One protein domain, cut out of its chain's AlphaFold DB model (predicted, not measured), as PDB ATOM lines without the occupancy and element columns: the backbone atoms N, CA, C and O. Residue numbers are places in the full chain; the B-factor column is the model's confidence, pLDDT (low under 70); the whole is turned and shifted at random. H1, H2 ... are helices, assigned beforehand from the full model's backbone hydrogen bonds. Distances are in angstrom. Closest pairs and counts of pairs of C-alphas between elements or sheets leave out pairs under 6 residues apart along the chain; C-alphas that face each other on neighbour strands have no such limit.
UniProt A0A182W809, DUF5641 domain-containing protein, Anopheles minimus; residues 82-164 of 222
ATOM      1  N   CYS A  82     616.837 389.184 410.544       78.56
ATOM      2  CA  CYS A  82     617.913 388.199 410.671       78.56
ATOM      3  C   CYS A  82     618.900 388.478 411.813       78.56
ATOM      4  O   CYS A  82     619.520 387.549 412.323       78.56
ATOM      5  N   MET A  83     619.103 389.739 412.211       79.25
ATOM      6  CA  MET A  83     619.976 390.042 413.351       79.25
ATOM      7  C   MET A  83     619.364 389.556 414.668       79.25
ATOM      8  O   MET A  83     620.070 388.970 415.484       79.25
ATOM      9  N   TRP A  84     618.057 389.746 414.846       76.44
ATOM     10  CA  TRP A  84     617.334 389.286 416.029       76.44
ATOM     11  C   TRP A  84     617.265 387.764 416.088       76.44
ATOM     12  O   TRP A  84     617.526 387.194 417.138       76.44
ATOM     13  N   GLU A  85     617.029 387.105 414.953       82.31
ATOM     14  CA  GLU A  85     617.058 385.638 414.851       82.31
ATOM     15  C   GLU A  85     618.442 385.070 415.187       82.31
ATOM     16  O   GLU A  85     618.562 384.056 415.869       82.31
ATOM     17  N   ARG A  86     619.518 385.741 414.753       83.00
ATOM     18  CA  ARG A  86     620.885 385.360 415.131       83.00
ATOM     19  C   ARG A  86     621.126 385.539 416.623       83.00
ATOM     20  O   ARG A  86     621.740 384.669 417.229       83.00
ATOM     21  N   MET A  87     620.652 386.638 417.212       81.44
ATOM     22  CA  MET A  87     620.745 386.844 418.658       81.44
ATOM     23  C   MET A  87     619.973 385.765 419.420       81.44
ATOM     24  O   MET A  87     620.506 385.198 420.369       81.44
ATOM     25  N   ASP A  88     618.769 385.423 418.975       83.56
ATOM     26  CA  ASP A  88     617.962 384.360 419.567       83.56
ATOM     27  C   ASP A  88     618.673 383.000 419.484       83.56
ATOM     28  O   ASP A  88     618.856 382.323 420.495       83.56
ATOM     29  N   ALA A  89     619.229 382.657 418.319       84.50
ATOM     30  CA  ALA A  89     620.044 381.455 418.152       84.50
ATOM     31  C   ALA A  89     621.270 381.435 419.084       84.50
ATOM     32  O   ALA A  89     621.592 380.400 419.676       84.50
ATOM     33  N   THR A  90     621.953 382.575 419.258       86.06
ATOM     34  CA  THR A  90     623.074 382.670 420.205       86.06
ATOM     35  C   THR A  90     622.619 382.516 421.653       86.06
ATOM     36  O   THR A  90     623.277 381.803 422.404       86.06
ATOM     37  N   LEU A  91     621.483 383.105 422.042       85.44
ATOM     38  CA  LEU A  91     620.922 382.958 423.386       85.44
ATOM     39  C   LEU A  91     620.534 381.507 423.660       85.44
ATOM     40  O   LEU A  91     620.905 380.968 424.697       85.44
ATOM     41  N   HIS A  92     619.874 380.845 422.711       83.06
ATOM     42  CA  HIS A  92     619.572 379.420 422.803       83.06
ATOM     43  C   HIS A  92     620.831 378.565 422.953       83.06
ATOM     44  O   HIS A  92     620.834 377.610 423.727       83.06
ATOM     45  N   THR A  93     621.912 378.926 422.262       84.50
ATOM     46  CA  THR A  93     623.196 378.228 422.393       84.50
ATOM     47  C   THR A  93     623.798 378.431 423.784       84.50
ATOM     48  O   THR A  93     624.235 377.465 424.399       84.50
ATOM     49  N   VAL A  94     623.790 379.661 424.308       85.75
ATOM     50  CA  VAL A  94     624.294 379.960 425.659       85.75
ATOM     51  C   VAL A  94     623.483 379.219 426.717       85.75
ATOM     52  O   VAL A  94     624.072 378.547 427.556       85.75
ATOM     53  N   LEU A  95     622.152 379.259 426.635       85.38
ATOM     54  CA  LEU A  95     621.280 378.536 427.563       85.38
ATOM     55  C   LEU A  95     621.520 377.024 427.504       85.38
ATOM     56  O   LEU A  95     621.594 376.380 428.542       85.38
ATOM     57  N   ALA A  96     621.722 376.455 426.312       81.88
ATOM     58  CA  ALA A  96     622.048 375.037 426.179       81.88
ATOM     59  C   ALA A  96     623.401 374.676 426.822       81.88
ATOM     60  O   ALA A  96     623.547 373.589 427.384       81.88
ATOM     61  N   ILE A  97     624.390 375.574 426.753       82.75
ATOM     62  CA  ILE A  97     625.686 375.403 427.426       82.75
ATOM     63  C   ILE A  97     625.511 375.488 428.946       82.75
ATOM     64  O   ILE A  97     626.042 374.639 429.659       82.75
ATOM     65  N   GLU A  98     624.767 376.479 429.438       83.50
ATOM     66  CA  GLU A  98     624.477 376.640 430.867       83.50
ATOM     67  C   GLU A  98     623.723 375.432 431.428       83.50
ATOM     68  O   GLU A  98     624.117 374.892 432.461       83.50
ATOM     69  N   ASP A  99     622.711 374.938 430.714       83.75
ATOM     70  CA  ASP A  99     621.989 373.721 431.076       83.75
ATOM     71  C   ASP A  99     622.938 372.524 431.155       83.75
ATOM     72  O   ASP A  99     622.871 371.732 432.095       83.75
ATOM     73  N   ASN A 100     623.854 372.380 430.194       84.06
ATOM     74  CA  ASN A 100     624.840 371.303 430.222       84.06
ATOM     75  C   ASN A 100     625.777 371.418 431.428       84.06
ATOM     76  O   ASN A 100     626.019 370.428 432.118       84.06
ATOM     77  N   LEU A 101     626.249 372.636 431.707       84.88
ATOM     78  CA  LEU A 101     627.130 372.934 432.827       84.88
ATOM     79  C   LEU A 101     626.451 372.581 434.153       84.88
ATOM     80  O   LEU A 101     627.004 371.805 434.931       84.88
ATOM     81  N   ILE A 102     625.228 373.066 434.375       84.50
ATOM     82  CA  ILE A 102     624.426 372.756 435.565       84.50
ATOM     83  C   ILE A 102     624.200 371.244 435.674       84.50
ATOM     84  O   ILE A 102     624.362 370.664 436.748       84.50
ATOM     85  N   ASN A 103     623.894 370.575 434.561       87.19
ATOM     86  CA  ASN A 103     623.641 369.135 434.545       87.19
ATOM     87  C   ASN A 103     624.907 368.265 434.648       87.19
ATOM     88  O   ASN A 103     624.801 367.046 434.823       87.19
ATOM     89  N   SER A 104     626.095 368.865 434.577       86.06
ATOM     90  CA  SER A 104     627.376 368.204 434.852       86.06
ATOM     91  C   SER A 104     627.801 368.309 436.322       86.06
ATOM     92  O   SER A 104     628.725 367.616 436.745       86.06
ATOM     93  N   VAL A 105     627.103 369.118 437.130       85.75
ATOM     94  CA  VAL A 105     627.393 369.258 438.561       85.75
ATOM     95  C   VAL A 105     627.020 367.968 439.312       85.75
ATOM     96  O   VAL A 105     625.925 367.431 439.117       85.75
ATOM     97  N   PRO A 106     627.894 367.458 440.200       86.25
ATOM     98  CA  PRO A 106     627.576 366.332 441.074       86.25
ATOM     99  C   PRO A 106     626.319 366.558 441.928       86.25
ATOM    100  O   PRO A 106     626.218 367.537 442.663       86.25
ATOM    101  N   LEU A 107     625.384 365.605 441.893       82.75
ATOM    102  CA  LEU A 107     624.167 365.590 442.716       82.75
ATOM    103  C   LEU A 107     624.428 365.217 444.175       82.75
ATOM    104  O   LEU A 107     623.610 365.494 445.051       82.75
ATOM    105  N   CYS A 108     625.514 364.494 444.433       75.31
ATOM    106  CA  CYS A 108     625.845 363.960 445.746       75.31
ATOM    107  C   CYS A 108     627.340 364.096 445.994       75.31
ATOM    108  O   CYS A 108     628.147 363.912 445.082       75.31
ATOM    109  N   TYR A 109     627.696 364.351 447.252       68.75
ATOM    110  CA  TYR A 109     629.075 364.245 447.704       68.75
ATOM    111  C   TYR A 109     629.571 362.810 447.507       68.75
ATOM    112  O   TYR A 109     628.906 361.858 447.926       68.75
ATOM    113  N   MET A 110     630.738 362.663 446.879       65.56
ATOM    114  CA  MET A 110     631.426 361.385 446.792       65.56
ATOM    115  C   MET A 110     632.618 361.374 447.755       65.56
ATOM    116  O   MET A 110     633.490 362.237 447.634       65.56
ATOM    117  N   PRO A 111     632.688 360.412 448.689       59.28
ATOM    118  CA  PRO A 111     633.889 360.214 449.484       59.28
ATOM    119  C   PRO A 111     635.028 359.677 448.592       59.28
ATOM    120  O   PRO A 111     634.763 358.858 447.714       59.28
ATOM    121  N   PRO A 112     636.292 360.074 448.820       58.06
ATOM    122  CA  PRO A 112     637.445 359.714 447.980       58.06
ATOM    123  C   PRO A 112     637.912 358.256 448.179       58.06
ATOM    124  O   PRO A 112     639.101 357.968 448.242       58.06
ATOM    125  N   THR A 113     636.984 357.320 448.366       58.44
ATOM    126  CA  THR A 113     637.275 355.932 448.746       58.44
ATOM    127  C   THR A 113     637.678 355.040 447.571       58.44
ATOM    128  O   THR A 113     638.156 353.934 447.807       58.44
ATOM    129  N   SER A 114     637.505 355.491 446.324       59.94
ATOM    130  CA  SER A 114     638.053 354.827 445.138       59.94
ATOM    131  C   SER A 114     638.330 355.846 444.023       59.94
ATOM    132  O   SER A 114     637.544 356.768 443.820       59.94
ATOM    133  N   ASP A 115     639.433 355.673 443.288       62.81
ATOM    134  CA  ASP A 115     639.808 356.545 442.157       62.81
ATOM    135  C   ASP A 115     638.951 356.303 440.899       62.81
ATOM    136  O   ASP A 115     639.056 357.027 439.912       62.81
ATOM    137  N   THR A 116     638.111 355.263 440.913       63.00
ATOM    138  CA  THR A 116     637.300 354.832 439.765       63.00
ATOM    139  C   THR A 116     635.826 355.197 439.884       63.00
ATOM    140  O   THR A 116     635.080 355.019 438.922       63.00
ATOM    141  N   ASP A 117     635.374 355.665 441.050       69.00
ATOM    142  CA  ASP A 117     633.977 356.041 441.228       69.00
ATOM    143  C   ASP A 117     633.723 357.430 440.630       69.00
ATOM    144  O   ASP A 117     634.278 358.443 441.043       69.00
ATOM    145  N   GLU A 118     632.826 357.490 439.647       76.94
ATOM    146  CA  GLU A 118     632.394 358.747 439.039       76.94
ATOM    147  C   GLU A 118     631.199 359.356 439.781       76.94
ATOM    148  O   GLU A 118     630.278 358.646 440.208       76.94
ATOM    149  N   ALA A 119     631.187 360.679 439.963       83.69
ATOM    150  CA  ALA A 119     630.112 361.363 440.672       83.69
ATOM    151  C   ALA A 119     628.797 361.275 439.897       83.69
ATOM    152  O   ALA A 119     628.750 361.484 438.689       83.69
ATOM    153  N   LEU A 120     627.700 360.973 440.597       85.25
ATOM    154  CA  LEU A 120     626.385 360.966 439.969       85.25
ATOM    155  C   LEU A 120     625.989 362.409 439.633       85.25
ATOM    156  O   LEU A 120     625.875 363.235 440.532       85.25
ATOM    157  N   THR A 121     625.738 362.689 438.360       88.38
ATOM    158  CA  THR A 121     625.315 364.006 437.847       88.38
ATOM    159  C   THR A 121     623.922 363.914 437.217       88.38
ATOM    160  O   THR A 121     623.505 362.810 436.843       88.38
ATOM    161  N   PRO A 122     623.182 365.025 437.045       87.50
ATOM    162  CA  PRO A 122     621.930 365.011 436.285       87.50
ATOM    163  C   PRO A 122     622.073 364.411 434.877       87.50
ATOM    164  O   PRO A 122     621.194 363.664 434.442       87.50
ATOM    165  N   ASN A 123     623.204 364.643 434.198       88.44
ATOM    166  CA  ASN A 123     623.486 364.074 432.875       88.44
ATOM    167  C   ASN A 123     623.434 362.534 432.855       88.44
ATOM    168  O   ASN A 123     622.970 361.956 431.876       88.44
ATOM    169  N   HIS A 124     623.773 361.844 433.948       86.88
ATOM    170  CA  HIS A 124     623.622 360.386 434.018       86.88
ATOM    171  C   HIS A 124     622.162 359.921 433.905       86.88
ATOM    172  O   HIS A 124     621.885 358.842 433.384       86.88
ATOM    173  N   ILE A 125     621.214 360.730 434.384       83.81
ATOM    174  CA  ILE A 125     619.777 360.435 434.316       83.81
ATOM    175  C   ILE A 125     619.208 360.859 432.958       83.81
ATOM    176  O   ILE A 125     618.360 360.163 432.408       83.81
ATOM    177  N   LEU A 126     619.667 361.994 432.426       82.19
ATOM    178  CA  LEU A 126     619.146 362.579 431.188       82.19
ATOM    179  C   LEU A 126     619.737 361.937 429.925       82.19
ATOM    180  O   LEU A 126     619.030 361.751 428.938       82.19
ATOM    181  N   LEU A 127     621.030 361.615 429.955       80.50
ATOM    182  CA  LEU A 127     621.833 361.211 428.797       80.50
ATOM    183  C   LEU A 127     622.508 359.843 428.977       80.50
ATOM    184  O   LEU A 127     623.043 359.304 428.012       80.50
ATOM    185  N   GLY A 128     622.495 359.272 430.186       77.12
ATOM    186  CA  GLY A 128     623.148 357.992 430.485       77.12
ATOM    187  C   GLY A 128     624.665 358.078 430.689       77.12
ATOM    188  O   GLY A 128     625.301 357.043 430.858       77.12
ATOM    189  N   SER A 129     625.245 359.284 430.687       79.56
ATOM    190  CA  SER A 129     626.660 359.541 430.995       79.56
ATOM    191  C   SER A 129     626.843 360.939 431.589       79.56
ATOM    192  O   SER A 129     625.973 361.790 431.425       79.56
ATOM    193  N   SER A 130     627.969 361.212 432.248       81.50
ATOM    194  CA  SER A 130     628.322 362.550 432.753       81.50
ATOM    195  C   SER A 130     628.730 363.552 431.674       81.50
ATOM    196  O   SER A 130     628.602 364.756 431.895       81.50
ATOM    197  N   SER A 131     629.189 363.054 430.518       75.56
ATOM    198  CA  SER A 131     629.895 363.789 429.455       75.56
ATOM    199  C   SER A 131     629.089 364.940 428.839       75.56
ATOM    200  O   SER A 131     629.617 365.743 428.076       75.56
ATOM    201  N   GLY A 132     627.785 365.018 429.126       72.56
ATOM    202  CA  GLY A 132     626.914 366.064 428.590       72.56
ATOM    203  C   GLY A 132     626.657 365.919 427.089       72.56
ATOM    204  O   GLY A 132     625.952 366.733 426.498       72.56
ATOM    205  N   THR A 133     627.193 364.874 426.463       72.69
ATOM    206  CA  THR A 133     627.016 364.580 425.049       72.69
ATOM    207  C   THR A 133     625.940 363.519 424.882       72.69
ATOM    208  O   THR A 133     625.972 362.444 425.483       72.69
ATOM    209  N   LYS A 134     624.941 363.829 424.055       67.44
ATOM    210  CA  LYS A 134     623.932 362.852 423.660       67.44
ATOM    211  C   LYS A 134     624.545 361.950 422.597       67.44
ATOM    212  O   LYS A 134     624.799 362.402 421.482       67.44
ATOM    213  N   THR A 135     624.783 360.686 422.929       62.16
ATOM    214  CA  THR A 135     625.272 359.706 421.957       62.16
ATOM    215  C   THR A 135     624.259 359.598 420.814       62.16
ATOM    216  O   THR A 135     623.106 359.238 421.035       62.16
ATOM    217  N   LEU A 136     624.674 359.929 419.587       60.69
ATOM    218  CA  LEU A 136     623.825 359.865 418.384       60.69
ATOM    219  C   LEU A 136     623.545 358.425 417.918       60.69
ATOM    220  O   LEU A 136     622.833 358.214 416.939       60.69
ATOM    221  N   LEU A 137     624.123 357.435 418.599       58.47
ATOM    222  CA  LEU A 137     623.904 356.025 418.314       58.47
ATOM    223  C   LEU A 137     622.483 355.631 418.729       58.47
ATOM    224  O   LEU A 137     621.971 356.083 419.754       58.47
ATOM    225  N   ALA A 138     621.850 354.779 417.919       65.06
ATOM    226  CA  ALA A 138     620.551 354.192 418.228       65.06
ATOM    227  C   ALA A 138     620.550 353.623 419.659       65.06
ATOM    228  O   ALA A 138     621.584 353.104 420.090       65.06
ATOM    229  N   PRO A 139     619.423 353.705 420.393       66.69
ATOM    230  CA  PRO A 139     619.347 353.224 421.768       66.69
ATOM    231  C   PRO A 139     619.819 351.768 421.833       66.69
ATOM    232  O   PRO A 139     619.149 350.854 421.354       66.69
ATOM    233  N   SER A 140     621.011 351.566 422.392       77.31
ATOM    234  CA  SER A 140     621.623 350.255 422.552       77.31
ATOM    235  C   SER A 140     621.234 349.672 423.905       77.31
ATOM    236  O   SER A 140     620.871 350.395 424.841       77.31
ATOM    237  N   ARG A 141     621.345 348.349 424.044       80.38
ATOM    238  CA  ARG A 141     621.132 347.676 425.330       80.38
ATOM    239  C   ARG A 141     622.015 348.270 426.436       80.38
ATOM    240  O   ARG A 141     621.532 348.473 427.543       80.38
ATOM    241  N   GLU A 142     623.250 348.624 426.101       78.44
ATOM    242  CA  GLU A 142     624.214 349.246 427.013       78.44
ATOM    243  C   GLU A 142     623.737 350.620 427.495       78.44
ATOM    244  O   GLU A 142     623.734 350.879 428.696       78.44
ATOM    245  N   THR A 143     623.239 351.480 426.595       76.25
ATOM    246  CA  THR A 143     622.692 352.794 426.992       76.25
ATOM    247  C   THR A 143     621.478 352.657 427.913       76.25
ATOM    248  O   THR A 143     621.348 353.389 428.894       76.25
ATOM    249  N   ALA A 144     620.607 351.673 427.659       81.00
ATOM    250  CA  ALA A 144     619.454 351.401 428.511       81.00
ATOM    251  C   ALA A 144     619.866 350.856 429.890       81.00
ATOM    252  O   ALA A 144     619.250 351.197 430.903       81.00
ATOM    253  N   GLU A 145     620.898 350.013 429.949       83.75
ATOM    254  CA  GLU A 145     621.455 349.492 431.198       83.75
ATOM    255  C   GLU A 145     622.146 350.595 432.014       83.75
ATOM    256  O   GLU A 145     621.896 350.688 433.218       83.75
ATOM    257  N   ALA A 146     622.902 351.488 431.366       80.81
ATOM    258  CA  ALA A 146     623.528 352.657 431.989       80.81
ATOM    259  C   ALA A 146     622.497 353.648 432.563       80.81
ATOM    260  O   ALA A 146     622.652 354.148 433.681       80.81
ATOM    261  N   LEU A 147     621.390 353.887 431.853       82.88
ATOM    262  CA  LEU A 147     620.304 354.733 432.356       82.88
ATOM    263  C   LEU A 147     619.623 354.092 433.578       82.88
ATOM    264  O   LEU A 147     619.361 354.750 434.585       82.88
ATOM    265  N   ARG A 148     619.363 352.777 433.516       85.69
ATOM    266  CA  ARG A 148     618.756 352.016 434.620       85.69
ATOM    267  C   ARG A 148     619.652 351.987 435.855       85.69
ATOM    268  O   ARG A 148     619.136 352.102 436.966       85.69
ATOM    269  N   SER A 149     620.961 351.805 435.688       85.75
ATOM    270  CA  SER A 149     621.913 351.799 436.803       85.75
ATOM    271  C   SER A 149     622.003 353.184 437.447       85.75
ATOM    272  O   SER A 149     621.871 353.293 438.668       85.75
ATOM    273  N   SER A 150     622.095 354.239 436.635       85.56
ATOM    274  CA  SER A 150     622.113 355.635 437.081       85.56
ATOM    275  C   SER A 150     620.838 356.020 437.831       85.56
ATOM    276  O   SER A 150     620.904 356.602 438.913       85.56
ATOM    277  N   TYR A 151     619.672 355.610 437.325       85.19
ATOM    278  CA  TYR A 151     618.389 355.812 438.000       85.19
ATOM    279  C   TYR A 151     618.304 355.060 439.338       85.19
ATOM    280  O   TYR A 151     617.868 355.604 440.349       85.19
ATOM    281  N   LYS A 152     618.775 353.808 439.404       86.69
ATOM    282  CA  LYS A 152     618.844 353.072 440.680       86.69
ATOM    283  C   LYS A 152     619.790 353.747 441.674       86.69
ATOM    284  O   LYS A 152     619.486 353.812 442.865       86.69
ATOM    285  N   ARG A 153     620.929 354.254 441.195       85.19
ATOM    286  CA  ARG A 153     621.904 354.974 442.016       85.19
ATOM    287  C   ARG A 153     621.319 356.277 442.552       85.19
ATOM    288  O   ARG A 153     621.478 356.545 443.741       85.19
ATOM    289  N   SER A 154     620.581 357.031 441.736       83.81
ATOM    290  CA  SER A 154     619.914 358.259 442.180       83.81
ATOM    291  C   SER A 154     618.869 357.980 443.262       83.81
ATOM    292  O   SER A 154     618.849 358.690 444.268       83.81
ATOM    293  N   LEU A 155     618.073 356.907 443.134       85.25
ATOM    294  CA  LEU A 155     617.111 356.468 444.165       85.25
ATOM    295  C   LEU A 155     617.771 356.167 445.512       85.25
ATOM    296  O   LEU A 155     617.170 356.416 446.554       85.25
ATOM    297  N   LYS A 156     619.004 355.653 445.497       83.69
ATOM    298  CA  LYS A 156     619.743 355.296 446.712       83.69
ATOM    299  C   LYS A 156     620.525 356.467 447.314       83.69
ATOM    300  O   LYS A 156     620.614 356.551 448.531       83.69
ATOM    301  N   GLN A 157     621.133 357.313 446.482       80.31
ATOM    302  CA  GLN A 157     622.099 358.327 446.924       80.31
ATOM    303  C   GLN A 157     621.490 359.734 446.991       80.31
ATOM    304  O   GLN A 157     621.705 360.436 447.971       80.31
ATOM    305  N   TYR A 158     620.695 360.128 445.994       81.12
ATOM    306  CA  TYR A 158     620.232 361.511 445.829       81.12
ATOM    307  C   TYR A 158     618.821 361.755 446.371       81.12
ATOM    308  O   TYR A 158     618.592 362.676 447.154       81.12
ATOM    309  N   PHE A 159     617.857 360.910 446.001       82.88
ATOM    310  CA  PHE A 159     616.460 361.085 446.415       82.88
ATOM    311  C   PHE A 159     616.220 361.083 447.936       82.88
ATOM    312  O   PHE A 159     615.308 361.796 448.371       82.88
ATOM    313  N   PRO A 160     616.991 360.355 448.772       82.25
ATOM    314  CA  PRO A 160     616.875 360.476 450.225       82.25
ATOM    315  C   PRO A 160     617.226 361.879 450.735       82.25
ATOM    316  O   PRO A 160     616.585 362.358 451.665       82.25
ATOM    317  N   ILE A 161     618.186 362.554 450.092       76.00
ATOM    318  CA  ILE A 161     618.620 363.915 450.439       76.00
ATOM    319  C   ILE A 161     617.556 364.933 450.007       76.00
ATOM    320  O   ILE A 161     617.215 365.826 450.774       76.00
ATOM    321  N   LEU A 162     616.945 364.758 448.829       72.06
ATOM    322  CA  LEU A 162     615.832 365.611 448.378       72.06
ATOM    323  C   LEU A 162     614.586 365.519 449.267       72.06
ATOM    324  O   LEU A 162     613.820 366.473 449.371       72.06
ATOM    325  N   ASN A 163     614.369 364.362 449.894       65.62
ATOM    326  CA  ASN A 163     613.262 364.133 450.818       65.62
ATOM    327  C   ASN A 163     613.639 364.378 452.284       65.62
ATOM    328  O   ASN A 163     612.885 363.960 453.171       65.62
ATOM    329  N   LEU A 164     614.747 365.078 452.562       59.53
ATOM    330  CA  LEU A 164     614.980 365.667 453.877       59.53
ATOM    331  C   LEU A 164     613.872 366.694 454.138       59.53
ATOM    332  O   LEU A 164     614.001 367.886 453.880       59.53
TER     333      LEU A 164
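This is residues 82 to 164 of the 222 residues of the protein "DUF5641 domain-containing protein" of Anopheles minimus (UniProt A0A182W809). A long helix, H1, sticks out like an arm from a small body, in which a short helix, H2, sits between the last turns of H1 and the second long helix, H3. Two long loops complete the body, residues 112 to 117 stick out from it, and the short H4 follows just past the end of H3. The printed part has 83 residues with four named helices, in the order H1, H2, H3, H4, and no named strand; the class is all helix. The whole is loose, with a radius of gyration of the C-alphas of 16.0 A, and elongated, spanning 52 by 33 by 27 A, and the arm makes its length.

Start at H1, residues 82 to 104, where residues 82 to 96 stand free. Look next at residues 100 to 104, which alone of H1 touch H2, residues 122 to 126; the closest C-alphas are those of Asn 103 and Pro 122, 4.8 A apart. On H3, residues 141 to 157, look at residues 146 to 151, which alone touch H2; the closest C-alphas are those of His 124 and Ser 150, 5.9 A apart. H1 and H3 are apart. Past H3 comes H4, residues 159 to 162, and these two meet only through their link; H4 is apart from H1 and from H2. In H1, H2 and H3 every O i to N i+4 pair is within hydrogen-bond range, while H4 is too short for such a pair and has its 1 O i to N i+3 pair within range.

Find C-alpha 82 at (617.913, 388.199, 410.671); from there H1 runs 32.8 A to C-alpha 104 at (627.376, 368.204, 434.852). H2 goes from Pro 122 to Leu 126, 6.3 A. Find C-alpha 141 at (621.132, 347.676, 425.330), where H3 begins; it runs 24.1 A to Gln 157. H4 goes from Phe 159 to Leu 162, 5.0 A, and ends at C-alpha 162, (615.832, 365.611, 448.378).

The two C-alphas farthest apart are those of Cys 82 and Thr 113, at 53.5 A. Without the stretches that stand free, residues 82 to 96, 112 to 117 and 136 to 141, the body of 56 residues spans 33 by 27 by 20 A. The links H1 to H2, 17 residues, and H2 to H3, 14 residues, are long; H3 to H4, 1 residue, is tight. The printed part has no cut. Its mean pLDDT is 78.4, and you will find values under 70 at residues 109 to 117, 134 to 139 and 163 to 164 of this model.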